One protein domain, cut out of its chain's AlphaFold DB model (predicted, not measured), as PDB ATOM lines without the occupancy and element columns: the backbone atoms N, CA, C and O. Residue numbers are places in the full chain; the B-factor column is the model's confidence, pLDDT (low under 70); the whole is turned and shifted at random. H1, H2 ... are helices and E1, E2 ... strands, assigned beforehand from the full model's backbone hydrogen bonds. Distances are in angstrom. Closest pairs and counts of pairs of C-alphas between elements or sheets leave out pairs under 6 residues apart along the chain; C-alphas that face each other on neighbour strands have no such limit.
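What this domain is: This is residues 303 to 402 of the 470 residues of an uncharacterized protein of Gonium pectorale (UniProt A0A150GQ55). Little regular structure: a long, flat string of loops with one small hairpin, E1-E2, near one end, another, E3-E4, near the middle, and helix H1 across the far end, where residues 396 to 402 stick out. The 100 printed residues hold E1, E2, E3, E4 and H1 in that order, 26 residues in named elements, class mixed, both two-strand sheets antiparallel. The whole is loose, radius of gyration of the C-alphas 17.4 A, spanning 56 by 33 by 17 A.

How they stand to each other: E3, residues 357 to 361, and E4, residues 364 to 367, form a hairpin at 141 degrees, with N 358 and O 366 2.9 A apart, within hydrogen-bond range. E1, residues 307 to 309, and E2, residues 317 to 319, form a hairpin at 140 degrees, with N 308 and O 318 2.9 A apart. E2 and E3 are apart, as are E3 and H1, residues 388 to 398. In H1, 6 of 7 O i to N i+4 pairs are within range.

Where its parts are: E3 begins at C-alpha 357 (27.048, 20.671, -13.332) and measures 12.1 A, E4 9.7 A, E1 7.1 A and E2 6.9 A. H1 measures 15.8 A, ending at C-alpha 398 (22.158, 12.288, 4.607).

The domain as a whole: The C-alphas farthest apart, Asp 314 and Asp 402, are 59.3 A apart. The printed part has no cut; links E2 to E3 and E4 to H1 are long. Residues 312 to 314 and 399 to 402 have pLDDT under 70.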
ATOM      1  N   CYS A 303      -1.033  22.871 -29.103       92.25
ATOM      2  CA  CYS A 303       0.174  23.064 -29.887       92.25
ATOM      3  C   CYS A 303       1.019  21.787 -29.844       92.25
ATOM      4  O   CYS A 303       0.878  20.971 -28.937       92.25
ATOM      5  N   ALA A 304       1.912  21.590 -30.816       93.25
ATOM      6  CA  ALA A 304       2.888  20.509 -30.702       93.25
ATOM      7  C   ALA A 304       3.798  20.743 -29.472       93.25
ATOM      8  O   ALA A 304       4.041  21.904 -29.128       93.25
ATOM      9  N   PRO A 305       4.300  19.680 -28.813       93.94
ATOM     10  CA  PRO A 305       5.261  19.822 -27.723       93.94
ATOM     11  C   PRO A 305       6.431  20.723 -28.134       93.94
ATOM     12  O   PRO A 305       6.895  20.664 -29.274       93.94
ATOM     13  N   GLY A 306       6.859  21.601 -27.229       94.88
ATOM     14  CA  GLY A 306       7.847  22.638 -27.529       94.88
ATOM     15  C   GLY A 306       7.256  23.970 -27.982       94.88
ATOM     16  O   GLY A 306       7.969  24.974 -28.032       94.88
ATOM     17  N   LEU A 307       5.960  24.012 -28.302       95.56
ATOM     18  CA  LEU A 307       5.259  25.221 -28.707       95.56
ATOM     19  C   LEU A 307       4.094  25.520 -27.760       95.56
ATOM     20  O   LEU A 307       3.441  24.609 -27.258       95.56
ATOM     21  N   ALA A 308       3.778  26.803 -27.598       94.25
ATOM     22  CA  ALA A 308       2.610  27.266 -26.853       94.25
ATOM     23  C   ALA A 308       1.790  28.284 -27.664       94.25
ATOM     24  O   ALA A 308       2.321  28.889 -28.606       94.25
ATOM     25  N   PRO A 309       0.506  28.500 -27.320       92.94
ATOM     26  CA  PRO A 309      -0.309  29.538 -27.940       92.94
ATOM     27  C   PRO A 309       0.345  30.919 -27.811       92.94
ATOM     28  O   PRO A 309       0.870  31.282 -26.757       92.94
ATOM     29  N   LYS A 310       0.306  31.714 -28.881       89.19
ATOM     30  CA  LYS A 310       0.774  33.102 -28.837       89.19
ATOM     31  C   LYS A 310      -0.124  33.931 -27.911       89.19
ATOM     32  O   LYS A 310      -1.342  33.974 -28.081       89.19
ATOM     33  N   GLY A 311       0.476  34.653 -26.964       70.50
ATOM     34  CA  GLY A 311      -0.231  35.712 -26.236       70.50
ATOM     35  C   GLY A 311      -0.658  36.823 -27.207       70.50
ATOM     36  O   GLY A 311       0.099  37.128 -28.125       70.50
ATOM     37  N   ASN A 312      -1.839  37.423 -26.997       63.59
ATOM     38  CA  ASN A 312      -2.447  38.543 -27.761       63.59
ATOM     39  C   ASN A 312      -3.557  38.194 -28.778       63.59
ATOM     40  O   ASN A 312      -3.832  38.990 -29.673       63.59
ATOM     41  N   GLY A 313      -4.239  37.054 -28.638       62.34
ATOM     42  CA  GLY A 313      -5.413  36.731 -29.470       62.34
ATOM     43  C   GLY A 313      -5.084  36.255 -30.891       62.34
ATOM     44  O   GLY A 313      -5.987  36.118 -31.709       62.34
ATOM     45  N   ASP A 314      -3.808  35.982 -31.175       69.50
ATOM     46  CA  ASP A 314      -3.360  35.337 -32.409       69.50
ATOM     47  C   ASP A 314      -3.526  33.811 -32.275       69.50
ATOM     48  O   ASP A 314      -3.055  33.210 -31.308       69.50
ATOM     49  N   HIS A 315      -4.186  33.157 -33.232       73.75
ATOM     50  CA  HIS A 315      -4.527  31.723 -33.173       73.75
ATOM     51  C   HIS A 315      -3.359  30.787 -33.556       73.75
ATOM     52  O   HIS A 315      -3.575  29.680 -34.047       73.75
ATOM     53  N   GLY A 316      -2.115  31.234 -33.371       89.12
ATOM     54  CA  GLY A 316      -0.906  30.501 -33.751       89.12
ATOM     55  C   GLY A 316      -0.132  29.937 -32.559       89.12
ATOM     56  O   GLY A 316      -0.228  30.441 -31.443       89.12
ATOM     57  N   CYS A 317       0.702  28.932 -32.827       95.06
ATOM     58  CA  CYS A 317       1.676  28.399 -31.876       95.06
ATOM     59  C   CYS A 317       3.054  29.038 -32.107       95.06
ATOM     60  O   CYS A 317       3.452  29.259 -33.254       95.06
ATOM     61  N   ALA A 318       3.787  29.326 -31.035       95.44
ATOM     62  CA  ALA A 318       5.161  29.820 -31.078       95.44
ATOM     63  C   ALA A 318       6.086  28.896 -30.273       95.44
ATOM     64  O   ALA A 318       5.647  28.350 -29.259       95.44
ATOM     65  N   PRO A 319       7.347  28.702 -30.707       97.12
ATOM     66  CA  PRO A 319       8.295  27.880 -29.970       97.12
ATOM     67  C   PRO A 319       8.631  28.532 -28.631       97.12
ATOM     68  O   PRO A 319       8.789  29.753 -28.543       97.12
ATOM     69  N   CYS A 320       8.768  27.715 -27.593       97.38
ATOM     70  CA  CYS A 320       9.128  28.211 -26.277       97.38
ATOM     71  C   CYS A 320      10.543  28.807 -26.279       97.38
ATOM     72  O   CYS A 320      11.444  28.223 -26.885       97.38
ATOM     73  N   PRO A 321      10.770  29.995 -25.692       97.56
ATOM     74  CA  PRO A 321      12.116  30.549 -25.578       97.56
ATOM     75  C   PRO A 321      12.998  29.689 -24.651       97.56
ATOM     76  O   PRO A 321      12.461  28.948 -23.820       97.56
ATOM     77  N   PRO A 322      14.338  29.797 -24.750       98.25
ATOM     78  CA  PRO A 322      15.249  29.131 -23.822       98.25
ATOM     79  C   PRO A 322      14.868  29.373 -22.357       98.25
ATOM     80  O   PRO A 322      14.457  30.469 -21.973       98.25
ATOM     81  N   GLY A 323      14.996  28.326 -21.550       98.00
ATOM     82  CA  GLY A 323      14.591  28.270 -20.148       98.00
ATOM     83  C   GLY A 323      13.100  28.127 -19.887       98.00
ATOM     84  O   GLY A 323      12.675  28.167 -18.732       98.00
ATOM     85  N   THR A 324      12.312  27.909 -20.936       98.12
ATOM     86  CA  THR A 324      10.892  27.594 -20.820       98.12
ATOM     87  C   THR A 324      10.538  26.351 -21.621       98.12
ATOM     88  O   THR A 324      11.252  25.976 -22.554       98.12
ATOM     89  N   PHE A 325       9.425  25.719 -21.264       97.38
ATOM     90  CA  PHE A 325       8.941  24.523 -21.930       97.38
ATOM     91  C   PHE A 325       7.419  24.508 -22.095       97.38
ATOM     92  O   PHE A 325       6.696  25.243 -21.422       97.38
ATOM     93  N   SER A 326       6.921  23.644 -22.978       95.50
ATOM     94  CA  SER A 326       5.503  23.281 -23.022       95.50
ATOM     95  C   SER A 326       5.300  21.846 -23.495       95.50
ATOM     96  O   SER A 326       5.856  21.414 -24.503       95.50
ATOM     97  N   THR A 327       4.401  21.140 -22.819       93.12
ATOM     98  CA  THR A 327       3.918  19.806 -23.201       93.12
ATOM     99  C   THR A 327       2.947  19.837 -24.388       93.12
ATOM    100  O   THR A 327       2.496  18.785 -24.848       93.12
ATOM    101  N   GLY A 328       2.573  21.032 -24.862       90.25
ATOM    102  CA  GLY A 328       1.536  21.260 -25.869       90.25
ATOM    103  C   GLY A 328       0.109  21.350 -25.304       90.25
ATOM    104  O   GLY A 328      -0.802  21.796 -26.004       90.25
ATOM    105  N   TYR A 329      -0.099  20.968 -24.037       90.81
ATOM    106  CA  TYR A 329      -1.367  21.144 -23.309       90.81
ATOM    107  C   TYR A 329      -1.394  22.418 -22.452       90.81
ATOM    108  O   TYR A 329      -2.367  22.670 -21.743       90.81
ATOM    109  N   ASP A 330      -0.327  23.213 -22.500       91.50
ATOM    110  CA  ASP A 330      -0.168  24.411 -21.685       91.50
ATOM    111  C   ASP A 330      -0.683  25.653 -22.419       91.50
ATOM    112  O   ASP A 330      -0.529  25.795 -23.633       91.50
ATOM    113  N   GLY A 331      -1.280  26.584 -21.671       90.31
ATOM    114  CA  GLY A 331      -1.764  27.854 -22.224       90.31
ATOM    115  C   GLY A 331      -0.652  28.853 -22.570       90.31
ATOM    116  O   GLY A 331      -0.914  29.844 -23.244       90.31
ATOM    117  N   ALA A 332       0.573  28.602 -22.104       93.69
ATOM    118  CA  ALA A 332       1.770  29.404 -22.333       93.69
ATOM    119  C   ALA A 332       3.020  28.542 -22.082       93.69
ATOM    120  O   ALA A 332       2.925  27.465 -21.492       93.69
ATOM    121  N   CYS A 333       4.192  29.026 -22.495       96.12
ATOM    122  CA  CYS A 333       5.461  28.406 -22.120       96.12
ATOM    123  C   CYS A 333       5.734  28.624 -20.630       96.12
ATOM    124  O   CYS A 333       5.695  29.757 -20.149       96.12
ATOM    125  N   LEU A 334       6.009  27.538 -19.916       96.06
ATOM    126  CA  LEU A 334       6.248  27.530 -18.479       96.06
ATOM    127  C   LEU A 334       7.751  27.601 -18.198       96.06
ATOM    128  O   LEU A 334       8.523  26.972 -18.923       96.06
ATOM    129  N   PRO A 335       8.204  28.340 -17.175       97.38
ATOM    130  CA  PRO A 335       9.620  28.385 -16.841       97.38
ATOM    131  C   PRO A 335      10.094  27.049 -16.260       97.38
ATOM    132  O   PRO A 335       9.367  26.371 -15.531       97.38
ATOM    133  N   CYS A 336      11.342  26.678 -16.544       96.44
ATOM    134  CA  CYS A 336      11.967  25.555 -15.856       96.44
ATOM    135  C   CYS A 336      12.214  25.899 -14.382       96.44
ATOM    136  O   CYS A 336      12.792  26.939 -14.062       96.44
ATOM    137  N   SER A 337      11.789  25.013 -13.474       94.06
ATOM    138  CA  SER A 337      12.083  25.155 -12.040       94.06
ATOM    139  C   SER A 337      13.597  25.186 -11.756       94.06
ATOM    140  O   SER A 337      14.367  24.605 -12.520       94.06
ATOM    141  N   PRO A 338      14.053  25.787 -10.641       93.00
ATOM    142  CA  PRO A 338      15.474  25.839 -10.292       93.00
ATOM    143  C   PRO A 338      16.165  24.466 -10.338       93.00
ATOM    144  O   PRO A 338      15.622  23.473  -9.851       93.00
ATOM    145  N   GLY A 339      17.361  24.416 -10.932       92.94
ATOM    146  CA  GLY A 339      18.109  23.172 -11.159       92.94
ATOM    147  C   GLY A 339      17.753  22.457 -12.467       92.94
ATOM    148  O   GLY A 339      18.409  21.476 -12.823       92.94
ATOM    149  N   TRP A 340      16.738  22.948 -13.184       94.88
ATOM    150  CA  TRP A 340      16.298  22.442 -14.478       94.88
ATOM    151  C   TRP A 340      16.497  23.480 -15.572       94.88
ATOM    152  O   TRP A 340      16.340  24.677 -15.334       94.88
ATOM    153  N   VAL A 341      16.787  23.006 -16.782       97.38
ATOM    154  CA  VAL A 341      17.110  23.866 -17.913       97.38
ATOM    155  C   VAL A 341      16.432  23.440 -19.210       97.38
ATOM    156  O   VAL A 341      16.124  22.265 -19.413       97.38
ATOM    157  N   ALA A 342      16.249  24.407 -20.105       97.44
ATOM    158  CA  ALA A 342      15.904  24.198 -21.508       97.44
ATOM    159  C   ALA A 342      16.830  25.071 -22.374       97.44
ATOM    160  O   ALA A 342      16.632  26.280 -22.469       97.44
ATOM    161  N   GLU A 343      17.876  24.483 -22.968       92.38
ATOM    162  CA  GLU A 343      19.000  25.268 -23.519       92.38
ATOM    163  C   GLU A 343      18.748  25.909 -24.889       92.38
ATOM    164  O   GLU A 343      19.433  26.851 -25.286       92.38
ATOM    165  N   GLY A 344      17.729  25.432 -25.603       92.75
ATOM    166  CA  GLY A 344      17.329  25.936 -26.912       92.75
ATOM    167  C   GLY A 344      15.899  26.461 -26.932       92.75
ATOM    168  O   GLY A 344      15.147  26.340 -25.966       92.75
ATOM    169  N   SER A 345      15.508  27.033 -28.071       96.56
ATOM    170  CA  SER A 345      14.096  27.314 -28.327       96.56
ATOM    171  C   SER A 345      13.352  26.023 -28.680       96.56
ATOM    172  O   SER A 345      13.925  25.130 -29.301       96.56
ATOM    173  N   GLY A 346      12.076  25.939 -28.314       96.19
ATOM    174  CA  GLY A 346      11.234  24.780 -28.579       96.19
ATOM    175  C   GLY A 346      11.290  23.703 -27.495       96.19
ATOM    176  O   GLY A 346      11.058  22.542 -27.812       96.19
ATOM    177  N   GLY A 347      11.624  24.047 -26.245       95.25
ATOM    178  CA  GLY A 347      11.686  23.075 -25.148       95.25
ATOM    179  C   GLY A 347      10.330  22.414 -24.880       95.25
ATOM    180  O   GLY A 347       9.351  23.095 -24.589       95.25
ATOM    181  N   ASP A 348      10.244  21.089 -24.971       93.56
ATOM    182  CA  ASP A 348       9.033  20.313 -24.659       93.56
ATOM    183  C   ASP A 348       9.043  19.719 -23.239       93.56
ATOM    184  O   ASP A 348       8.008  19.321 -22.702       93.56
ATOM    185  N   HIS A 349      10.210  19.723 -22.606       93.62
ATOM    186  CA  HIS A 349      10.451  19.414 -21.206       93.62
ATOM    187  C   HIS A 349      11.672  20.201 -20.721       93.62
ATOM    188  O   HIS A 349      12.418  20.774 -21.517       93.62
ATOM    189  N   CYS A 350      11.890  20.206 -19.408       94.88
ATOM    190  CA  CYS A 350      13.152  20.656 -18.839       94.88
ATOM    191  C   CYS A 350      14.026  19.452 -18.497       94.88
ATOM    192  O   CYS A 350      13.520  18.426 -18.035       94.88
ATOM    193  N   SER A 351      15.335  19.617 -18.638       93.81
ATOM    194  CA  SER A 351      16.346  18.641 -18.232       93.81
ATOM    195  C   SER A 351      17.007  19.084 -16.935       93.81
ATOM    196  O   SER A 351      17.282  20.265 -16.750       93.81
ATOM    197  N   ILE A 352      17.252  18.157 -16.015       93.06
ATOM    198  CA  ILE A 352      17.939  18.459 -14.757       93.06
ATOM    199  C   ILE A 352      19.453  18.516 -14.976       93.06
ATOM    200  O   ILE A 352      20.001  17.656 -15.668       93.06
ATOM    201  N   CYS A 353      20.143  19.473 -14.352       94.00
ATOM    202  CA  CYS A 353      21.606  19.447 -14.341       94.00
ATOM    203  C   CYS A 353      22.110  18.292 -13.473       94.00
ATOM    204  O   CYS A 353      21.714  18.140 -12.314       94.00
ATOM    205  N   THR A 354      22.953  17.443 -14.055       93.62
ATOM    206  CA  THR A 354      23.545  16.271 -13.406       93.62
ATOM    207  C   THR A 354      24.602  16.667 -12.376       93.62
ATOM    208  O   THR A 354      24.937  17.835 -12.228       93.62
ATOM    209  N   THR A 355      25.139  15.702 -11.625       93.50
ATOM    210  CA  THR A 355      26.067  15.977 -10.507       93.50
ATOM    211  C   THR A 355      27.411  16.593 -10.909       93.50
ATOM    212  O   THR A 355      28.216  16.953 -10.058       93.50
ATOM    213  N   ASP A 356      27.698  16.675 -12.201       95.88
ATOM    214  CA  ASP A 356      28.877  17.317 -12.782       95.88
ATOM    215  C   ASP A 356      28.642  18.790 -13.164       95.88
ATOM    216  O   ASP A 356      29.554  19.451 -13.666       95.88
ATOM    217  N   SER A 357      27.437  19.320 -12.935       96.44
ATOM    218  CA  SER A 357      27.048  20.671 -13.332       96.44
ATOM    219  C   SER A 357      26.017  21.306 -12.390       96.44
ATOM    220  O   SER A 357      25.429  20.660 -11.524       96.44
ATOM    221  N   TYR A 358      25.806  22.612 -12.548       96.69
ATOM    222  CA  TYR A 358      24.784  23.386 -11.842       96.69
ATOM    223  C   TYR A 358      24.053  24.337 -12.805       96.69
ATOM    224  O   TYR A 358      24.602  24.733 -13.832       96.69
ATOM    225  N   ALA A 359      22.820  24.715 -12.469       96.88
ATOM    226  CA  ALA A 359      21.977  25.627 -13.246       96.88
ATOM    227  C   ALA A 359      21.968  27.037 -12.618       96.88
ATOM    228  O   ALA A 359      21.165  27.273 -11.711       96.88
ATOM    229  N   PRO A 360      22.818  27.988 -13.060       95.94
ATOM    230  CA  PRO A 360      22.754  29.368 -12.559       95.94
ATOM    231  C   PRO A 360      21.445  30.075 -12.946       95.94
ATOM    232  O   PRO A 360      21.009  31.005 -12.269       95.94
ATOM    233  N   ASP A 361      20.830  29.635 -14.040       95.62
ATOM    234  CA  ASP A 361      19.542  30.076 -14.557       95.62
ATOM    235  C   ASP A 361      18.858  28.898 -15.277       95.62
ATOM    236  O   ASP A 361      19.406  27.800 -15.364       95.62
ATOM    237  N   ALA A 362      17.650  29.118 -15.795       96.75
ATOM    238  CA  ALA A 362      16.867  28.091 -16.477       96.75
ATOM    239  C   ALA A 362      17.390  27.726 -17.884       96.75
ATOM    240  O   ALA A 362      16.797  26.889 -18.555       96.75
ATOM    241  N   THR A 363      18.453  28.346 -18.395       97.75
ATOM    242  CA  THR A 363      18.835  28.236 -19.813       97.75
ATOM    243  C   THR A 363      20.026  27.331 -20.083       97.75
ATOM    244  O   THR A 363      20.250  27.008 -21.239       97.75
ATOM    245  N   ARG A 364      20.816  26.915 -19.088       96.94
ATOM    246  CA  ARG A 364      21.965  26.022 -19.335       96.94
ATOM    247  C   ARG A 364      22.542  25.393 -18.082       96.94
ATOM    248  O   ARG A 364      22.558  26.020 -17.022       96.94
ATOM    249  N   CYS A 365      23.115  24.205 -18.236       97.75
ATOM    250  CA  CYS A 365      23.963  23.607 -17.213       97.75
ATOM    251  C   CYS A 365      25.412  24.093 -17.355       97.75
ATOM    252  O   CYS A 365      26.023  24.011 -18.420       97.75
ATOM    253  N   VAL A 366      25.984  24.603 -16.266       97.88
ATOM    254  CA  VAL A 366      27.389  25.015 -16.186       97.88
ATOM    255  C   VAL A 366      28.181  23.935 -15.466       97.88
ATOM    256  O   VAL A 366      27.838  23.550 -14.352       97.88
ATOM    257  N   ALA A 367      29.248  23.446 -16.102       98.19
ATOM    258  CA  ALA A 367      30.116  22.428 -15.522       98.19
ATOM    259  C   ALA A 367      30.741  22.904 -14.201       98.19
ATOM    260  O   ALA A 367      31.170  24.058 -14.077       98.19
ATOM    261  N   CYS A 368      30.831  21.998 -13.232       97.62
ATOM    262  CA  CYS A 368      31.595  22.242 -12.019       97.62
ATOM    263  C   CYS A 368      33.097  22.412 -12.333       97.62
ATOM    264  O   CYS A 368      33.603  21.829 -13.300       97.62
ATOM    265  N   PRO A 369      33.842  23.193 -11.524       96.94
ATOM    266  CA  PRO A 369      35.296  23.269 -11.626       96.94
ATOM    267  C   PRO A 369      35.959  21.884 -11.622       96.94
ATOM    268  O   PRO A 369      35.484  20.949 -10.973       96.94
ATOM    269  N   ALA A 370      37.087  21.754 -12.322       95.50
ATOM    270  CA  ALA A 370      37.797  20.483 -12.441       95.50
ATOM    271  C   ALA A 370      38.091  19.861 -11.061       95.50
ATOM    272  O   ALA A 370      38.645  20.513 -10.179       95.50
ATOM    273  N   GLY A 371      37.727  18.585 -10.897       94.12
ATOM    274  CA  GLY A 371      37.906  17.847  -9.643       94.12
ATOM    275  C   GLY A 371      36.810  18.067  -8.594       94.12
ATOM    276  O   GLY A 371      36.949  17.554  -7.488       94.12
ATOM    277  N   THR A 372      35.733  18.787  -8.921       97.00
ATOM    278  CA  THR A 372      34.584  19.005  -8.026       97.00
ATOM    279  C   THR A 372      33.293  18.449  -8.623       97.00
ATOM    280  O   THR A 372      33.162  18.354  -9.843       97.00
ATOM    281  N   LEU A 373      32.349  18.063  -7.764       96.38
ATOM    282  CA  LEU A 373      31.023  17.556  -8.132       96.38
ATOM    283  C   LEU A 373      29.982  18.077  -7.144       96.38
ATOM    284  O   LEU A 373      30.291  18.330  -5.980       96.38
ATOM    285  N   THR A 374      28.734  18.181  -7.576       93.06
ATOM    286  CA  THR A 374      27.628  18.453  -6.665       93.06
ATOM    287  C   THR A 374      27.179  17.179  -5.964       93.06
ATOM    288  O   THR A 374      27.381  16.050  -6.425       93.06
ATOM    289  N   ALA A 375      26.559  17.356  -4.801       88.56
ATOM    290  CA  ALA A 375      26.118  16.231  -3.996       88.56
ATOM    291  C   ALA A 375      24.873  15.532  -4.578       88.56
ATOM    292  O   ALA A 375      24.712  14.323  -4.398       88.56
ATOM    293  N   MET A 376      24.021  16.274  -5.292       87.38
ATOM    294  CA  MET A 376      22.800  15.794  -5.945       87.38
ATOM    295  C   MET A 376      22.562  16.537  -7.269       87.38
ATOM    296  O   MET A 376      22.976  17.689  -7.399       87.38
ATOM    297  N   PRO A 377      21.837  15.926  -8.225       90.69
ATOM    298  CA  PRO A 377      21.331  16.635  -9.394       90.69
ATOM    299  C   PRO A 377      20.469  17.849  -9.020       90.69
ATOM    300  O   PRO A 377      19.771  17.854  -7.998       90.69
ATOM    301  N   GLY A 378      20.462  18.846  -9.901       92.00
ATOM    302  CA  GLY A 378      19.647  20.051  -9.773       92.00
ATOM    303  C   GLY A 378      20.238  21.115  -8.851       92.00
ATOM    304  O   GLY A 378      19.490  21.934  -8.318       92.00
ATOM    305  N   SER A 379      21.558  21.115  -8.643       93.81
ATOM    306  CA  SER A 379      22.251  22.250  -8.028       93.81
ATOM    307  C   SER A 379      22.078  23.514  -8.863       93.81
ATOM    308  O   SER A 379      21.940  23.471 -10.084       93.81
ATOM    309  N   THR A 380      22.089  24.652  -8.184       95.19
ATOM    310  CA  THR A 380      21.769  25.970  -8.749       95.19
ATOM    311  C   THR A 380      22.917  26.960  -8.635       95.19
ATOM    312  O   THR A 380      22.893  28.012  -9.270       95.19
ATOM    313  N   LYS A 381      23.928  26.650  -7.821       95.12
ATOM    314  CA  LYS A 381      25.002  27.587  -7.507       95.12
ATOM    315  C   LYS A 381      26.381  26.930  -7.569       95.12
ATOM    316  O   LYS A 381      26.506  25.752  -7.233       95.12
ATOM    317  N   PRO A 382      27.431  27.686  -7.938       95.81
ATOM    318  CA  PRO A 382      28.791  27.158  -8.004       95.81
ATOM    319  C   PRO A 382      29.331  26.706  -6.641       95.81
ATOM    320  O   PRO A 382      30.167  25.810  -6.600       95.81
ATOM    321  N   GLU A 383      28.853  27.264  -5.522       95.69
ATOM    322  CA  GLU A 383      29.287  26.860  -4.175       95.69
ATOM    323  C   GLU A 383      28.825  25.441  -3.797       95.69
ATOM    324  O   GLU A 383      29.310  24.869  -2.822       95.69
ATOM    325  N   GLU A 384      27.896  24.864  -4.563       94.38
ATOM    326  CA  GLU A 384      27.447  23.480  -4.405       94.38
ATOM    327  C   GLU A 384      28.370  22.475  -5.115       94.38
ATOM    328  O   GLU A 384      28.186  21.272  -4.944       94.38
ATOM    329  N   CYS A 385      29.356  22.938  -5.893       96.50
ATOM    330  CA  CYS A 385      30.409  22.095  -6.453       96.50
ATOM    331  C   CYS A 385      31.474  21.833  -5.378       96.50
ATOM    332  O   CYS A 385      32.261  22.709  -5.018       96.50
ATOM    333  N   LEU A 386      31.493  20.610  -4.855       96.56
ATOM    334  CA  LEU A 386      32.300  20.206  -3.711       96.56
ATOM    335  C   LEU A 386      33.518  19.398  -4.158       96.56
ATOM    336  O   LEU A 386      33.427  18.559  -5.057       96.56
ATOM    337  N   ASP A 387      34.657  19.610  -3.498       95.75
ATOM    338  CA  ASP A 387      35.782  18.682  -3.591       95.75
ATOM    339  C   ASP A 387      35.401  17.298  -3.012       95.75
ATOM    340  O   ASP A 387      34.421  17.192  -2.264       95.75
ATOM    341  N   PRO A 388      36.157  16.224  -3.313       94.56
ATOM    342  CA  PRO A 388      35.808  14.877  -2.866       94.56
ATOM    343  C   PRO A 388      35.623  14.735  -1.347       94.56
ATOM    344  O   PRO A 388      34.770  13.970  -0.910       94.56
ATOM    345  N   VAL A 389      36.371  15.481  -0.526       93.25
ATOM    346  CA  VAL A 389      36.278  15.407   0.943       93.25
ATOM    347  C   VAL A 389      35.003  16.090   1.440       93.25
ATOM    348  O   VAL A 389      34.319  15.571   2.327       93.25
ATOM    349  N   ALA A 390      34.671  17.255   0.886       92.19
ATOM    350  CA  ALA A 390      33.441  17.968   1.209       92.19
ATOM    351  C   ALA A 390      32.196  17.207   0.724       92.19
ATOM    352  O   ALA A 390      31.213  17.108   1.462       92.19
ATOM    353  N   LEU A 391      32.261  16.610  -0.469       88.69
ATOM    354  CA  LEU A 391      31.206  15.774  -1.036       88.69
ATOM    355  C   LEU A 391      30.880  14.583  -0.129       88.69
ATOM    356  O   LEU A 391      29.712  14.350   0.187       88.69
ATOM    357  N   GLU A 392      31.908  13.872   0.337       86.50
ATOM    358  CA  GLU A 392      31.741  12.715   1.217       86.50
ATOM    359  C   GLU A 392      31.126  13.114   2.562       86.50
ATOM    360  O   GLU A 392      30.255  12.423   3.089       86.50
ATOM    361  N   ARG A 393      31.510  14.281   3.097       86.69
ATOM    362  CA  ARG A 393      30.931  14.829   4.333       86.69
ATOM    363  C   ARG A 393      29.445  15.144   4.177       86.69
ATOM    364  O   ARG A 393      28.662  14.836   5.074       86.69
ATOM    365  N   VAL A 394      29.058  15.749   3.054       83.94
ATOM    366  CA  VAL A 394      27.656  16.069   2.760       83.94
ATOM    367  C   VAL A 394      26.843  14.789   2.587       83.94
ATOM    368  O   VAL A 394      25.835  14.626   3.273       83.94
ATOM    369  N   LYS A 395      27.307  13.833   1.774       78.75
ATOM    370  CA  LYS A 395      26.632  12.535   1.602       78.75
ATOM    371  C   LYS A 395      26.523  11.756   2.915       78.75
ATOM    372  O   LYS A 395      25.470  11.197   3.207       78.75
ATOM    373  N   GLY A 396      27.566  11.789   3.745       75.31
ATOM    374  CA  GLY A 396      27.563  11.180   5.074       75.31
ATOM    375  C   GLY A 396      26.527  11.786   6.030       75.31
ATOM    376  O   GLY A 396      26.020  11.082   6.897       75.31
ATOM    377  N   SER A 397      26.154  13.060   5.855       74.06
ATOM    378  CA  SER A 397      25.106  13.706   6.666       74.06
ATOM    379  C   SER A 397      23.680  13.254   6.316       74.06
ATOM    380  O   SER A 397      22.773  13.390   7.135       74.06
ATOM    381  N   TRP A 398      23.473  12.701   5.118       70.31
ATOM    382  CA  TRP A 398      22.158  12.288   4.607       70.31
ATOM    383  C   TRP A 398      21.739  10.886   5.021       70.31
ATOM    384  O   TRP A 398      20.565  10.534   4.928       70.31
ATOM    385  N   MET A 399      22.682  10.083   5.498       56.69
ATOM    386  CA  MET A 399      22.414   8.752   6.024       56.69
ATOM    387  C   MET A 399      22.604   8.752   7.542       56.69
ATOM    388  O   MET A 399      23.586   8.181   8.021       56.69
ATOM    389  N   PRO A 400      21.696   9.358   8.338       54.22
ATOM    390  CA  PRO A 400      21.686   9.079   9.760       54.22
ATOM    391  C   PRO A 400      21.424   7.579   9.921       54.22
ATOM    392  O   PRO A 400      20.315   7.094   9.675       54.22
ATOM    393  N   VAL A 401      22.469   6.825  10.269       47.62
ATOM    394  CA  VAL A 401      22.404   5.373  10.504       47.62
ATOM    395  C   VAL A 401      21.308   5.065  11.528       47.62
ATOM    396  O   VAL A 401      20.592   4.077  11.406       47.62
ATOM    397  N   ASP A 402      21.092   5.964  12.487       39.91
ATOM    398  CA  ASP A 402      20.008   5.910  13.460       39.91
ATOM    399  C   ASP A 402      18.612   6.070  12.834       39.91
ATOM    400  O   ASP A 402      17.707   5.338  13.228       39.91
TER     401      ASP A 402